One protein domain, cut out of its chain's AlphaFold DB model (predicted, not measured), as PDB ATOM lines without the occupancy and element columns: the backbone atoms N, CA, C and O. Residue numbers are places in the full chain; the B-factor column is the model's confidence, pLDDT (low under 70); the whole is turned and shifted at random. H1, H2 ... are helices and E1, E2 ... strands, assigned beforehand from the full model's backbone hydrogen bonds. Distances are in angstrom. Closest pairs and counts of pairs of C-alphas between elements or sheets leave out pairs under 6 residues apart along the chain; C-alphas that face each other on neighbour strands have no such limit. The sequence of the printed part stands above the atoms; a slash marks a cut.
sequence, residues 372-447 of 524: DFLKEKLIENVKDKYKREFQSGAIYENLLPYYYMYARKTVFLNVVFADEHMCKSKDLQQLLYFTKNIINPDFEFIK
ATOM      1  N   ASP A 372     -30.749  32.298 -24.686       79.88
ATOM      2  CA  ASP A 372     -32.178  31.968 -24.659       79.88
ATOM      3  C   ASP A 372     -32.405  30.556 -24.080       79.88
ATOM      4  O   ASP A 372     -33.341  30.361 -23.313       79.88
ATOM      5  N   PHE A 373     -31.467  29.627 -24.309       82.38
ATOM      6  CA  PHE A 373     -31.414  28.329 -23.622       82.38
ATOM      7  C   PHE A 373     -31.143  28.482 -22.114       82.38
ATOM      8  O   PHE A 373     -31.848  27.891 -21.299       82.38
ATOM      9  N   LEU A 374     -30.188  29.341 -21.725       82.31
ATOM     10  CA  LEU A 374     -29.911  29.631 -20.308       82.31
ATOM     11  C   LEU A 374     -31.138  30.207 -19.577       82.31
ATOM     12  O   LEU A 374     -31.354  29.901 -18.409       82.31
ATOM     13  N   LYS A 375     -31.966  31.018 -20.249       86.50
ATOM     14  CA  LYS A 375     -33.224  31.543 -19.685       86.50
ATOM     15  C   LYS A 375     -34.285  30.461 -19.491       86.50
ATOM     16  O   LYS A 375     -34.923  30.452 -18.444       86.50
ATOM     17  N   GLU A 376     -34.486  29.589 -20.484       84.88
ATOM     18  CA  GLU A 376     -35.416  28.451 -20.387       84.88
ATOM     19  C   GLU A 376     -35.017  27.552 -19.203       84.88
ATOM     20  O   GLU A 376     -35.823  27.318 -18.302       84.88
ATOM     21  N   LYS A 377     -33.734  27.173 -19.128       84.31
ATOM     22  CA  LYS A 377     -33.191  26.337 -18.051       84.31
ATOM     23  C   LYS A 377     -33.211  27.014 -16.675       84.31
ATOM     24  O   LYS A 377     -33.421  26.332 -15.675       84.31
ATOM     25  N   LEU A 378     -33.045  28.341 -16.597       87.81
ATOM     26  CA  LEU A 378     -33.242  29.081 -15.345       87.81
ATOM     27  C   LEU A 378     -34.668  28.880 -14.828       87.81
ATOM     28  O   LEU A 378     -34.834  28.547 -13.662       87.81
ATOM     29  N   ILE A 379     -35.679  29.046 -15.686       87.81
ATOM     30  CA  ILE A 379     -37.088  28.906 -15.291       87.81
ATOM     31  C   ILE A 379     -37.423  27.476 -14.851       87.81
ATOM     32  O   ILE A 379     -38.109  27.295 -13.850       87.81
ATOM     33  N   GLU A 380     -36.876  26.468 -15.526       86.69
ATOM     34  CA  GLU A 380     -37.028  25.065 -15.124       86.69
ATOM     35  C   GLU A 380     -36.423  24.777 -13.735       86.69
ATOM     36  O   GLU A 380     -37.018  24.054 -12.940       86.69
ATOM     37  N   ASN A 381     -35.272  25.377 -13.407       85.38
ATOM     38  CA  ASN A 381     -34.579  25.141 -12.135       85.38
ATOM     39  C   ASN A 381     -35.100  25.977 -10.957       85.38
ATOM     40  O   ASN A 381     -34.939  25.553  -9.811       85.38
ATOM     41  N   VAL A 382     -35.704  27.147 -11.206       87.69
ATOM     42  CA  VAL A 382     -36.290  27.968 -10.127       87.69
ATOM     43  C   VAL A 382     -37.649  27.477  -9.651       87.69
ATOM     44  O   VAL A 382     -38.038  27.805  -8.529       87.69
ATOM     45  N   LYS A 383     -38.351  26.709 -10.489       85.25
ATOM     46  CA  LYS A 383     -39.711  26.242 -10.239       85.25
ATOM     47  C   LYS A 383     -39.837  25.572  -8.871       85.25
ATOM     48  O   LYS A 383     -39.027  24.717  -8.515       85.25
ATOM     49  N   ASP A 384     -40.840  26.011  -8.110       80.75
ATOM     50  CA  ASP A 384     -41.216  25.594  -6.746       80.75
ATOM     51  C   ASP A 384     -40.143  25.805  -5.645       80.75
ATOM     52  O   ASP A 384     -40.475  25.923  -4.464       80.75
ATOM     53  N   LYS A 385     -38.862  25.924  -6.016       86.56
ATOM     54  CA  LYS A 385     -37.711  26.094  -5.115       86.56
ATOM     55  C   LYS A 385     -37.389  27.547  -4.787       86.56
ATOM     56  O   LYS A 385     -36.892  27.816  -3.698       86.56
ATOM     57  N   TYR A 386     -37.631  28.482  -5.709       89.81
ATOM     58  CA  TYR A 386     -37.262  29.886  -5.522       89.81
ATOM     59  C   TYR A 386     -38.412  30.841  -5.845       89.81
ATOM     60  O   TYR A 386     -39.112  30.707  -6.849       89.81
ATOM     61  N   LYS A 387     -38.547  31.882  -5.020       89.44
ATOM     62  CA  LYS A 387     -39.415  33.048  -5.252       89.44
ATOM     63  C   LYS A 387     -38.547  34.309  -5.356       89.44
ATOM     64  O   LYS A 387     -37.369  34.296  -4.993       89.44
ATOM     65  N   ARG A 388     -39.091  35.416  -5.868       89.00
ATOM     66  CA  ARG A 388     -38.372  36.709  -5.942       89.00
ATOM     67  C   ARG A 388     -39.152  37.870  -5.336       89.00
ATOM     68  O   ARG A 388     -40.375  37.894  -5.383       89.00
ATOM     69  N   GLU A 389     -38.455  38.876  -4.836       85.88
ATOM     70  CA  GLU A 389     -39.082  40.121  -4.387       85.88
ATOM     71  C   GLU A 389     -39.445  41.027  -5.572       85.88
ATOM     72  O   GLU A 389     -38.719  41.134  -6.570       85.88
ATOM     73  N   PHE A 390     -40.593  41.694  -5.455       78.88
ATOM     74  CA  PHE A 390     -41.031  42.712  -6.401       78.88
ATOM     75  C   PHE A 390     -40.073  43.921  -6.379       78.88
ATOM     76  O   PHE A 390     -39.518  44.270  -5.346       78.88
ATOM     77  N   GLN A 391     -39.859  44.572  -7.526       74.12
ATOM     78  CA  GLN A 391     -38.937  45.713  -7.734       74.12
ATOM     79  C   GLN A 391     -37.432  45.466  -7.507       74.12
ATOM     80  O   GLN A 391     -36.636  45.906  -8.340       74.12
ATOM     81  N   SER A 392     -36.997  44.808  -6.429       79.56
ATOM     82  CA  SER A 392     -35.568  44.615  -6.126       79.56
ATOM     83  C   SER A 392     -34.942  43.481  -6.958       79.56
ATOM     84  O   SER A 392     -33.756  43.533  -7.321       79.56
ATOM     85  N   GLY A 393     -35.740  42.456  -7.287       79.19
ATOM     86  CA  GLY A 393     -35.251  41.194  -7.839       79.19
ATOM     87  C   GLY A 393     -34.295  40.468  -6.886       79.19
ATOM     88  O   GLY A 393     -33.355  39.819  -7.349       79.19
ATOM     89  N   ALA A 394     -34.441  40.659  -5.570       84.81
ATOM     90  CA  ALA A 394     -33.910  39.751  -4.561       84.81
ATOM     91  C   ALA A 394     -34.540  38.366  -4.754       84.81
ATOM     92  O   ALA A 394     -35.677  38.253  -5.211       84.81
ATOM     93  N   ILE A 395     -33.773  37.320  -4.470       88.81
ATOM     94  CA  ILE A 395     -34.148  35.930  -4.733       88.81
ATOM     95  C   ILE A 395     -34.192  35.234  -3.386       88.81
ATOM     96  O   ILE A 395     -33.344  35.508  -2.540       88.81
ATOM     97  N   TYR A 396     -35.178  34.372  -3.187       88.69
ATOM     98  CA  TYR A 396     -35.375  33.654  -1.943       88.69
ATOM     99  C   TYR A 396     -35.528  32.170  -2.245       88.69
ATOM    100  O   TYR A 396     -36.209  31.801  -3.201       88.69
ATOM    101  N   GLU A 397     -34.878  31.347  -1.439       90.00
ATOM    102  CA  GLU A 397     -34.837  29.890  -1.520       90.00
ATOM    103  C   GLU A 397     -35.808  29.295  -0.504       90.00
ATOM    104  O   GLU A 397     -35.842  29.734   0.646       90.00
ATOM    105  N   ASN A 398     -36.608  28.320  -0.926       88.62
ATOM    106  CA  ASN A 398     -37.513  27.584  -0.052       88.62
ATOM    107  C   ASN A 398     -36.697  26.738   0.940       88.62
ATOM    108  O   ASN A 398     -35.934  25.869   0.518       88.62
ATOM    109  N   LEU A 399     -36.864  26.994   2.240       86.62
ATOM    110  CA  LEU A 399     -36.326  26.141   3.307       86.62
ATOM    111  C   LEU A 399     -37.419  25.289   3.955       86.62
ATOM    112  O   LEU A 399     -37.179  24.136   4.305       86.62
ATOM    113  N   LEU A 400     -38.605  25.872   4.134       86.81
ATOM    114  CA  LEU A 400     -39.781  25.246   4.730       86.81
ATOM    115  C   LEU A 400     -41.013  25.610   3.885       86.81
ATOM    116  O   LEU A 400     -41.011  26.670   3.253       86.81
ATOM    117  N   PRO A 401     -42.108  24.821   3.931       86.12
ATOM    118  CA  PRO A 401     -43.318  25.082   3.140       86.12
ATOM    119  C   PRO A 401     -43.864  26.516   3.260       86.12
ATOM    120  O   PRO A 401     -44.434  27.036   2.304       86.12
ATOM    121  N   TYR A 402     -43.634  27.151   4.414       88.00
ATOM    122  CA  TYR A 402     -44.077  28.494   4.791       88.00
ATOM    123  C   TYR A 402     -42.941  29.526   4.950       88.00
ATOM    124  O   TYR A 402     -43.195  30.644   5.407       88.00
ATOM    125  N   TYR A 403     -41.687  29.183   4.618       88.88
ATOM    126  CA  TYR A 403     -40.547  30.093   4.781       88.88
ATOM    127  C   TYR A 403     -39.492  29.981   3.672       88.88
ATOM    128  O   TYR A 403     -38.818  28.962   3.491       88.88
ATOM    129  N   TYR A 404     -39.309  31.104   2.979       88.88
ATOM    130  CA  TYR A 404     -38.270  31.345   1.990       88.88
ATOM    131  C   TYR A 404     -37.199  32.302   2.551       88.88
ATOM    132  O   TYR A 404     -37.511  33.416   2.977       88.88
ATOM    133  N   MET A 405     -35.925  31.906   2.495       87.06
ATOM    134  CA  MET A 405     -34.775  32.684   2.984       87.06
ATOM    135  C   MET A 405     -34.054  33.409   1.840       87.06
ATOM    136  O   MET A 405     -33.927  32.872   0.743       87.06
ATOM    137  N   TYR A 406     -33.534  34.617   2.081       86.75
ATOM    138  CA  TYR A 406     -32.801  35.388   1.069       86.75
ATOM    139  C   TYR A 406     -31.544  34.660   0.552       86.75
ATOM    140  O   TYR A 406     -30.575  34.441   1.281       86.75
ATOM    141  N   ALA A 407     -31.527  34.375  -0.749       84.38
ATOM    142  CA  ALA A 407     -30.414  33.775  -1.467       84.38
ATOM    143  C   ALA A 407     -29.536  34.856  -2.122       84.38
ATOM    144  O   ALA A 407     -29.988  35.678  -2.928       84.38
ATOM    145  N   ARG A 408     -28.227  34.836  -1.833       80.12
ATOM    146  CA  ARG A 408     -27.263  35.736  -2.488       80.12
ATOM    147  C   ARG A 408     -27.244  35.468  -3.997       80.12
ATOM    148  O   ARG A 408     -26.985  34.349  -4.426       80.12
ATOM    149  N   LYS A 409     -27.433  36.516  -4.806       77.62
ATOM    150  CA  LYS A 409     -27.593  36.432  -6.277       77.62
ATOM    151  C   LYS A 409     -26.476  35.666  -7.007       77.62
ATOM    152  O   LYS A 409     -26.745  35.016  -8.012       77.62
ATOM    153  N   THR A 410     -25.240  35.728  -6.509       70.06
ATOM    154  CA  THR A 410     -24.093  34.966  -7.037       70.06
ATOM    155  C   THR A 410     -24.161  33.482  -6.684       70.06
ATOM    156  O   THR A 410     -23.917  32.647  -7.546       70.06
ATOM    157  N   VAL A 411     -24.540  33.147  -5.446       76.06
ATOM    158  CA  VAL A 411     -24.736  31.760  -4.995       76.06
ATOM    159  C   VAL A 411     -25.889  31.125  -5.767       76.06
ATOM    160  O   VAL A 411     -25.710  30.060  -6.340       76.06
ATOM    161  N   PHE A 412     -27.018  31.828  -5.887       82.62
ATOM    162  CA  PHE A 412     -28.175  31.391  -6.670       82.62
ATOM    163  C   PHE A 412     -27.808  30.997  -8.112       82.62
ATOM    164  O   PHE A 412     -28.119  29.891  -8.542       82.62
ATOM    165  N   LEU A 413     -27.115  31.866  -8.863       80.25
ATOM    166  CA  LEU A 413     -26.737  31.539 -10.244       80.25
ATOM    167  C   LEU A 413     -25.705  30.407 -10.310       80.25
ATOM    168  O   LEU A 413     -25.780  29.587 -11.220       80.25
ATOM    169  N   ASN A 414     -24.789  30.322  -9.344       77.06
ATOM    170  CA  ASN A 414     -23.838  29.215  -9.270       77.06
ATOM    171  C   ASN A 414     -24.520  27.875  -8.946       77.06
ATOM    172  O   ASN A 414     -24.053  26.854  -9.431       77.06
ATOM    173  N   VAL A 415     -25.609  27.863  -8.170       79.12
ATOM    174  CA  VAL A 415     -26.410  26.657  -7.891       79.12
ATOM    175  C   VAL A 415     -27.241  26.264  -9.115       79.12
ATOM    176  O   VAL A 415     -27.188  25.117  -9.547       79.12
ATOM    177  N   VAL A 416     -27.948  27.217  -9.736       80.38
ATOM    178  CA  VAL A 416     -28.800  26.973 -10.920       80.38
ATOM    179  C   VAL A 416     -28.000  26.531 -12.155       80.38
ATOM    180  O   VAL A 416     -28.514  25.783 -12.987       80.38
ATOM    181  N   PHE A 417     -26.745  26.971 -12.284       80.62
ATOM    182  CA  PHE A 417     -25.869  26.654 -13.418       80.62
ATOM    183  C   PHE A 417     -24.602  25.878 -13.020       80.62
ATOM    184  O   PHE A 417     -23.617  25.920 -13.756       80.62
ATOM    185  N   ALA A 418     -24.615  25.158 -11.890       70.25
ATOM    186  CA  ALA A 418     -23.450  24.433 -11.362       70.25
ATOM    187  C   ALA A 418     -22.794  23.498 -12.398       70.25
ATOM    188  O   ALA A 418     -21.571  23.458 -12.520       70.25
ATOM    189  N   ASP A 419     -23.620  22.811 -13.191       65.62
ATOM    190  CA  ASP A 419     -23.189  21.848 -14.210       65.62
ATOM    191  C   ASP A 419     -22.802  22.491 -15.561       65.62
ATOM    192  O   ASP A 419     -22.477  21.783 -16.516       65.62
ATOM    193  N   GLU A 420     -22.857  23.824 -15.699       65.06
ATOM    194  CA  GLU A 420     -22.621  24.508 -16.976       65.06
ATOM    195  C   GLU A 420     -21.361  25.379 -17.005       65.06
ATOM    196  O   GLU A 420     -21.363  26.561 -16.662       65.06
ATOM    197  N   HIS A 421     -20.308  24.849 -17.632       58.50
ATOM    198  CA  HIS A 421     -19.080  25.576 -17.996       58.50
ATOM    199  C   HIS A 421     -19.275  26.761 -18.982       58.50
ATOM    200  O   HIS A 421     -18.299  27.297 -19.505       58.50
ATOM    201  N   MET A 422     -20.515  27.157 -19.295       53.94
ATOM    202  CA  MET A 422     -20.857  28.062 -20.403       53.94
ATOM    203  C   MET A 422     -21.250  29.486 -19.983       53.94
ATOM    204  O   MET A 422     -21.283  30.371 -20.842       53.94
ATOM    205  N   CYS A 423     -21.529  29.747 -18.701       62.78
ATOM    206  CA  CYS A 423     -21.997  31.064 -18.260       62.78
ATOM    207  C   CYS A 423     -20.850  32.092 -18.190       62.78
ATOM    208  O   CYS A 423     -20.109  32.178 -17.212       62.78
ATOM    209  N   LYS A 424     -20.691  32.906 -19.241       68.31
ATOM    210  CA  LYS A 424     -19.723  34.014 -19.248       68.31
ATOM    211  C   LYS A 424     -20.242  35.169 -18.388       68.31
ATOM    212  O   LYS A 424     -21.442  35.416 -18.329       68.31
ATOM    213  N   SER A 425     -19.340  35.974 -17.819       65.44
ATOM    214  CA  SER A 425     -19.688  37.151 -16.990       65.44
ATOM    215  C   SER A 425     -20.718  38.102 -17.644       65.44
ATOM    216  O   SER A 425     -21.621  38.620 -16.983       65.44
ATOM    217  N   LYS A 426     -20.661  38.269 -18.974       73.25
ATOM    218  CA  LYS A 426     -21.626  39.079 -19.742       73.25
ATOM    219  C   LYS A 426     -23.029  38.456 -19.832       73.25
ATOM    220  O   LYS A 426     -24.012  39.187 -19.958       73.25
ATOM    221  N   ASP A 427     -23.129  37.134 -19.779       77.50
ATOM    222  CA  ASP A 427     -24.401  36.411 -19.775       77.50
ATOM    223  C   ASP A 427     -25.001  36.406 -18.361       77.50
ATOM    224  O   ASP A 427     -26.197  36.645 -18.217       77.50
ATOM    225  N   LEU A 428     -24.164  36.315 -17.317       75.50
ATOM    226  CA  LEU A 428     -24.560  36.459 -15.909       75.50
ATOM    227  C   LEU A 428     -25.336  37.767 -15.650       75.50
ATOM    228  O   LEU A 428     -26.411  37.747 -15.055       75.50
ATOM    229  N   GLN A 429     -24.840  38.907 -16.146       79.00
ATOM    230  CA  GLN A 429     -25.521  40.206 -16.012       79.00
ATOM    231  C   GLN A 429     -26.869  40.255 -16.749       79.00
ATOM    232  O   GLN A 429     -27.837  40.835 -16.254       79.00
ATOM    233  N   GLN A 430     -26.962  39.620 -17.921       81.75
ATOM    234  CA  GLN A 430     -28.214  39.534 -18.680       81.75
ATOM    235  C   GLN A 430     -29.222  38.588 -18.017       81.75
ATOM    236  O   GLN A 430     -30.419  38.873 -18.046       81.75
ATOM    237  N   LEU A 431     -28.752  37.512 -17.380       83.62
ATOM    238  CA  LEU A 431     -29.571  36.625 -16.558       83.62
ATOM    239  C   LEU A 431     -30.077  37.357 -15.311       83.62
ATOM    240  O   LEU A 431     -31.280  37.380 -15.108       83.62
ATOM    241  N   LEU A 432     -29.232  38.067 -14.553       81.44
ATOM    242  CA  LEU A 432     -29.677  38.888 -13.410       81.44
ATOM    243  C   LEU A 432     -30.728  39.939 -13.807       81.44
ATOM    244  O   LEU A 432     -31.714  40.138 -13.093       81.44
ATOM    245  N   TYR A 433     -30.546  40.597 -14.956       84.00
ATOM    246  CA  TYR A 433     -31.542  41.521 -15.499       84.00
ATOM    247  C   TYR A 433     -32.843  40.803 -15.889       84.00
ATOM    248  O   TYR A 433     -33.931  41.319 -15.636       84.00
ATOM    249  N   PHE A 434     -32.759  39.603 -16.463       85.81
ATOM    250  CA  PHE A 434     -33.920  38.771 -16.776       85.81
ATOM    251  C   PHE A 434     -34.671  38.343 -15.505       85.81
ATOM    252  O   PHE A 434     -35.864  38.618 -15.408       85.81
ATOM    253  N   THR A 435     -33.980  37.812 -14.490       83.94
ATOM    254  CA  THR A 435     -34.529  37.441 -13.170       83.94
ATOM    255  C   THR A 435     -35.304  38.590 -12.520       83.94
ATOM    256  O   THR A 435     -36.343  38.367 -11.906       83.94
ATOM    257  N   LYS A 436     -34.823  39.833 -12.671       82.62
ATOM    258  CA  LYS A 436     -35.461  41.030 -12.104       82.62
ATOM    259  C   LYS A 436     -36.762  41.433 -12.813       82.62
ATOM    260  O   LYS A 436     -37.668  41.941 -12.160       82.62
ATOM    261  N   ASN A 437     -36.833  41.267 -14.135       81.50
ATOM    262  CA  ASN A 437     -37.904  41.832 -14.966       81.50
ATOM    263  C   ASN A 437     -38.891  40.788 -15.514       81.50
ATOM    264  O   ASN A 437     -39.898  41.160 -16.117       81.50
ATOM    265  N   ILE A 438     -38.614  39.492 -15.351       84.38
ATOM    266  CA  ILE A 438     -39.503  38.435 -15.825       84.38
ATOM    267  C   ILE A 438     -40.810  38.385 -15.022       84.38
ATOM    268  O   ILE A 438     -40.828  38.494 -13.797       84.38
ATOM    269  N   ILE A 439     -41.914  38.173 -15.739       81.00
ATOM    270  CA  ILE A 439     -43.223  37.828 -15.182       81.00
ATOM    271  C   ILE A 439     -43.575  36.447 -15.739       81.00
ATOM    272  O   ILE A 439     -44.057  36.340 -16.867       81.00
ATOM    273  N   ASN A 440     -43.287  35.402 -14.968       82.44
ATOM    274  CA  ASN A 440     -43.505  34.002 -15.330       82.44
ATOM    275  C   ASN A 440     -44.169  33.275 -14.138       82.44
ATOM    276  O   ASN A 440     -43.755  33.538 -13.009       82.44
ATOM    277  N   PRO A 441     -45.200  32.432 -14.358       82.62
ATOM    278  CA  PRO A 441     -45.896  31.718 -13.283       82.62
ATOM    279  C   PRO A 441     -45.020  30.687 -12.555       82.62
ATOM    280  O   PRO A 441     -45.162  30.539 -11.352       82.62
ATOM    281  N   ASP A 442     -44.067  30.040 -13.232       84.62
ATOM    282  CA  ASP A 442     -43.138  29.076 -12.619       84.62
ATOM    283  C   ASP A 442     -42.040  29.755 -11.778       84.62
ATOM    284  O   ASP A 442     -41.185  29.091 -11.202       84.62
ATOM    285  N   PHE A 443     -42.037  31.088 -11.700       87.19
ATOM    286  CA  PHE A 443     -41.135  31.844 -10.841       87.19
ATOM    287  C   PHE A 443     -41.922  32.986 -10.201       87.19
ATOM    288  O   PHE A 443     -41.989  34.101 -10.729       87.19
ATOM    289  N   GLU A 444     -42.575  32.703  -9.081       88.44
ATOM    290  CA  GLU A 444     -43.509  33.638  -8.459       88.44
ATOM    291  C   GLU A 444     -42.817  34.774  -7.692       88.44
ATOM    292  O   GLU A 444     -41.631  34.724  -7.342       88.44
ATOM    293  N   PHE A 445     -43.584  35.833  -7.424       88.31
ATOM    294  CA  PHE A 445     -43.174  36.845  -6.459       88.31
ATOM    295  C   PHE A 445     -43.465  36.353  -5.038       88.31
ATOM    296  O   PHE A 445     -44.551  35.835  -4.778       88.31
ATOM    297  N   ILE A 446     -42.518  36.546  -4.120       87.69
ATOM    298  CA  ILE A 446     -42.747  36.328  -2.692       87.69
ATOM    299  C   ILE A 446     -43.815  37.319  -2.204       87.69
ATOM    300  O   ILE A 446     -43.787  38.502  -2.551       87.69
ATOM    301  N   LYS A 447     -44.783  36.820  -1.435       88.12
ATOM    302  CA  LYS A 447     -45.844  37.608  -0.803       88.12
ATOM    303  C   LYS A 447     -45.795  37.291   0.680       88.12
ATOM    304  O   LYS A 447     -46.111  36.168   1.040       88.12
TER     305      LYS A 447
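This is residues 372 to 447 of the 524 residues of an uncharacterized protein of Phytophthora infestans (UniProt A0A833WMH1). Three helices at steep or nearly right angles to one another make one end of this small body, and a three-stranded antiparallel sheet makes the other. H2 follows E3 and only grazes the sheet with its residues 409 to 413, and residues 438 to 447, with no named element, lead from H3 back toward the sheet end. The 76 printed residues run H1, E1, E2, E3, H2, H3, a mixed class, with sheet order E1, E2, E3. The whole is compact, with a radius of gyration of the C-alphas of 11.7 A, and only just elongated, spanning 34 by 23 by 19 A.

Find C-alpha 372 at (-32.178, 31.968, -24.659); from there H1 runs 15.6 A to residue 382. Next come E1, residues 386 to 388, E2, residues 395 to 400 and 15.3 A long, and E3, residues 403 to 407. H2 holds residues 409 to 416. H3, residues 425 to 437, runs 18.9 A to C-alpha 437 at (-37.904, 41.832, -14.966).

Look first at the meander E1, E2, E3, each strand the antiparallel neighbour of the one before. In the hairpin E1 and E2, N 396 and O 387 are 2.8 A apart; in the hairpin E2 and E3, N 397 and O 405 are 2.8 A apart, both within hydrogen-bond range. H2 is on the sheet but only grazes it, with residues 409 to 413. H1 and H2 only just touch, with 3 pairs of C-alphas within 8 A, the closest being Asn 381 and Val 416 at 6.2 A, about perpendicular at 89 degrees. H3 only just touches H1, also with 3 pairs, through residues 431 to 434 alone; C-alphas 375 and 431 are closest, 7.0 A, at a steep tilt of 58 degrees. H2 and H3 are close but not clearly touching. Every O i to N i+4 pair is within hydrogen-bond range in H1 and H2, and 8 of 9 in H3.

The C-alphas farthest apart, of Tyr 402 and Lys 426, are 34.9 A apart. The printed part has no cut and no long link. Look for low confidence at residues 419 to 425, whose pLDDT is under 70; the mean of the printed part is 81.5.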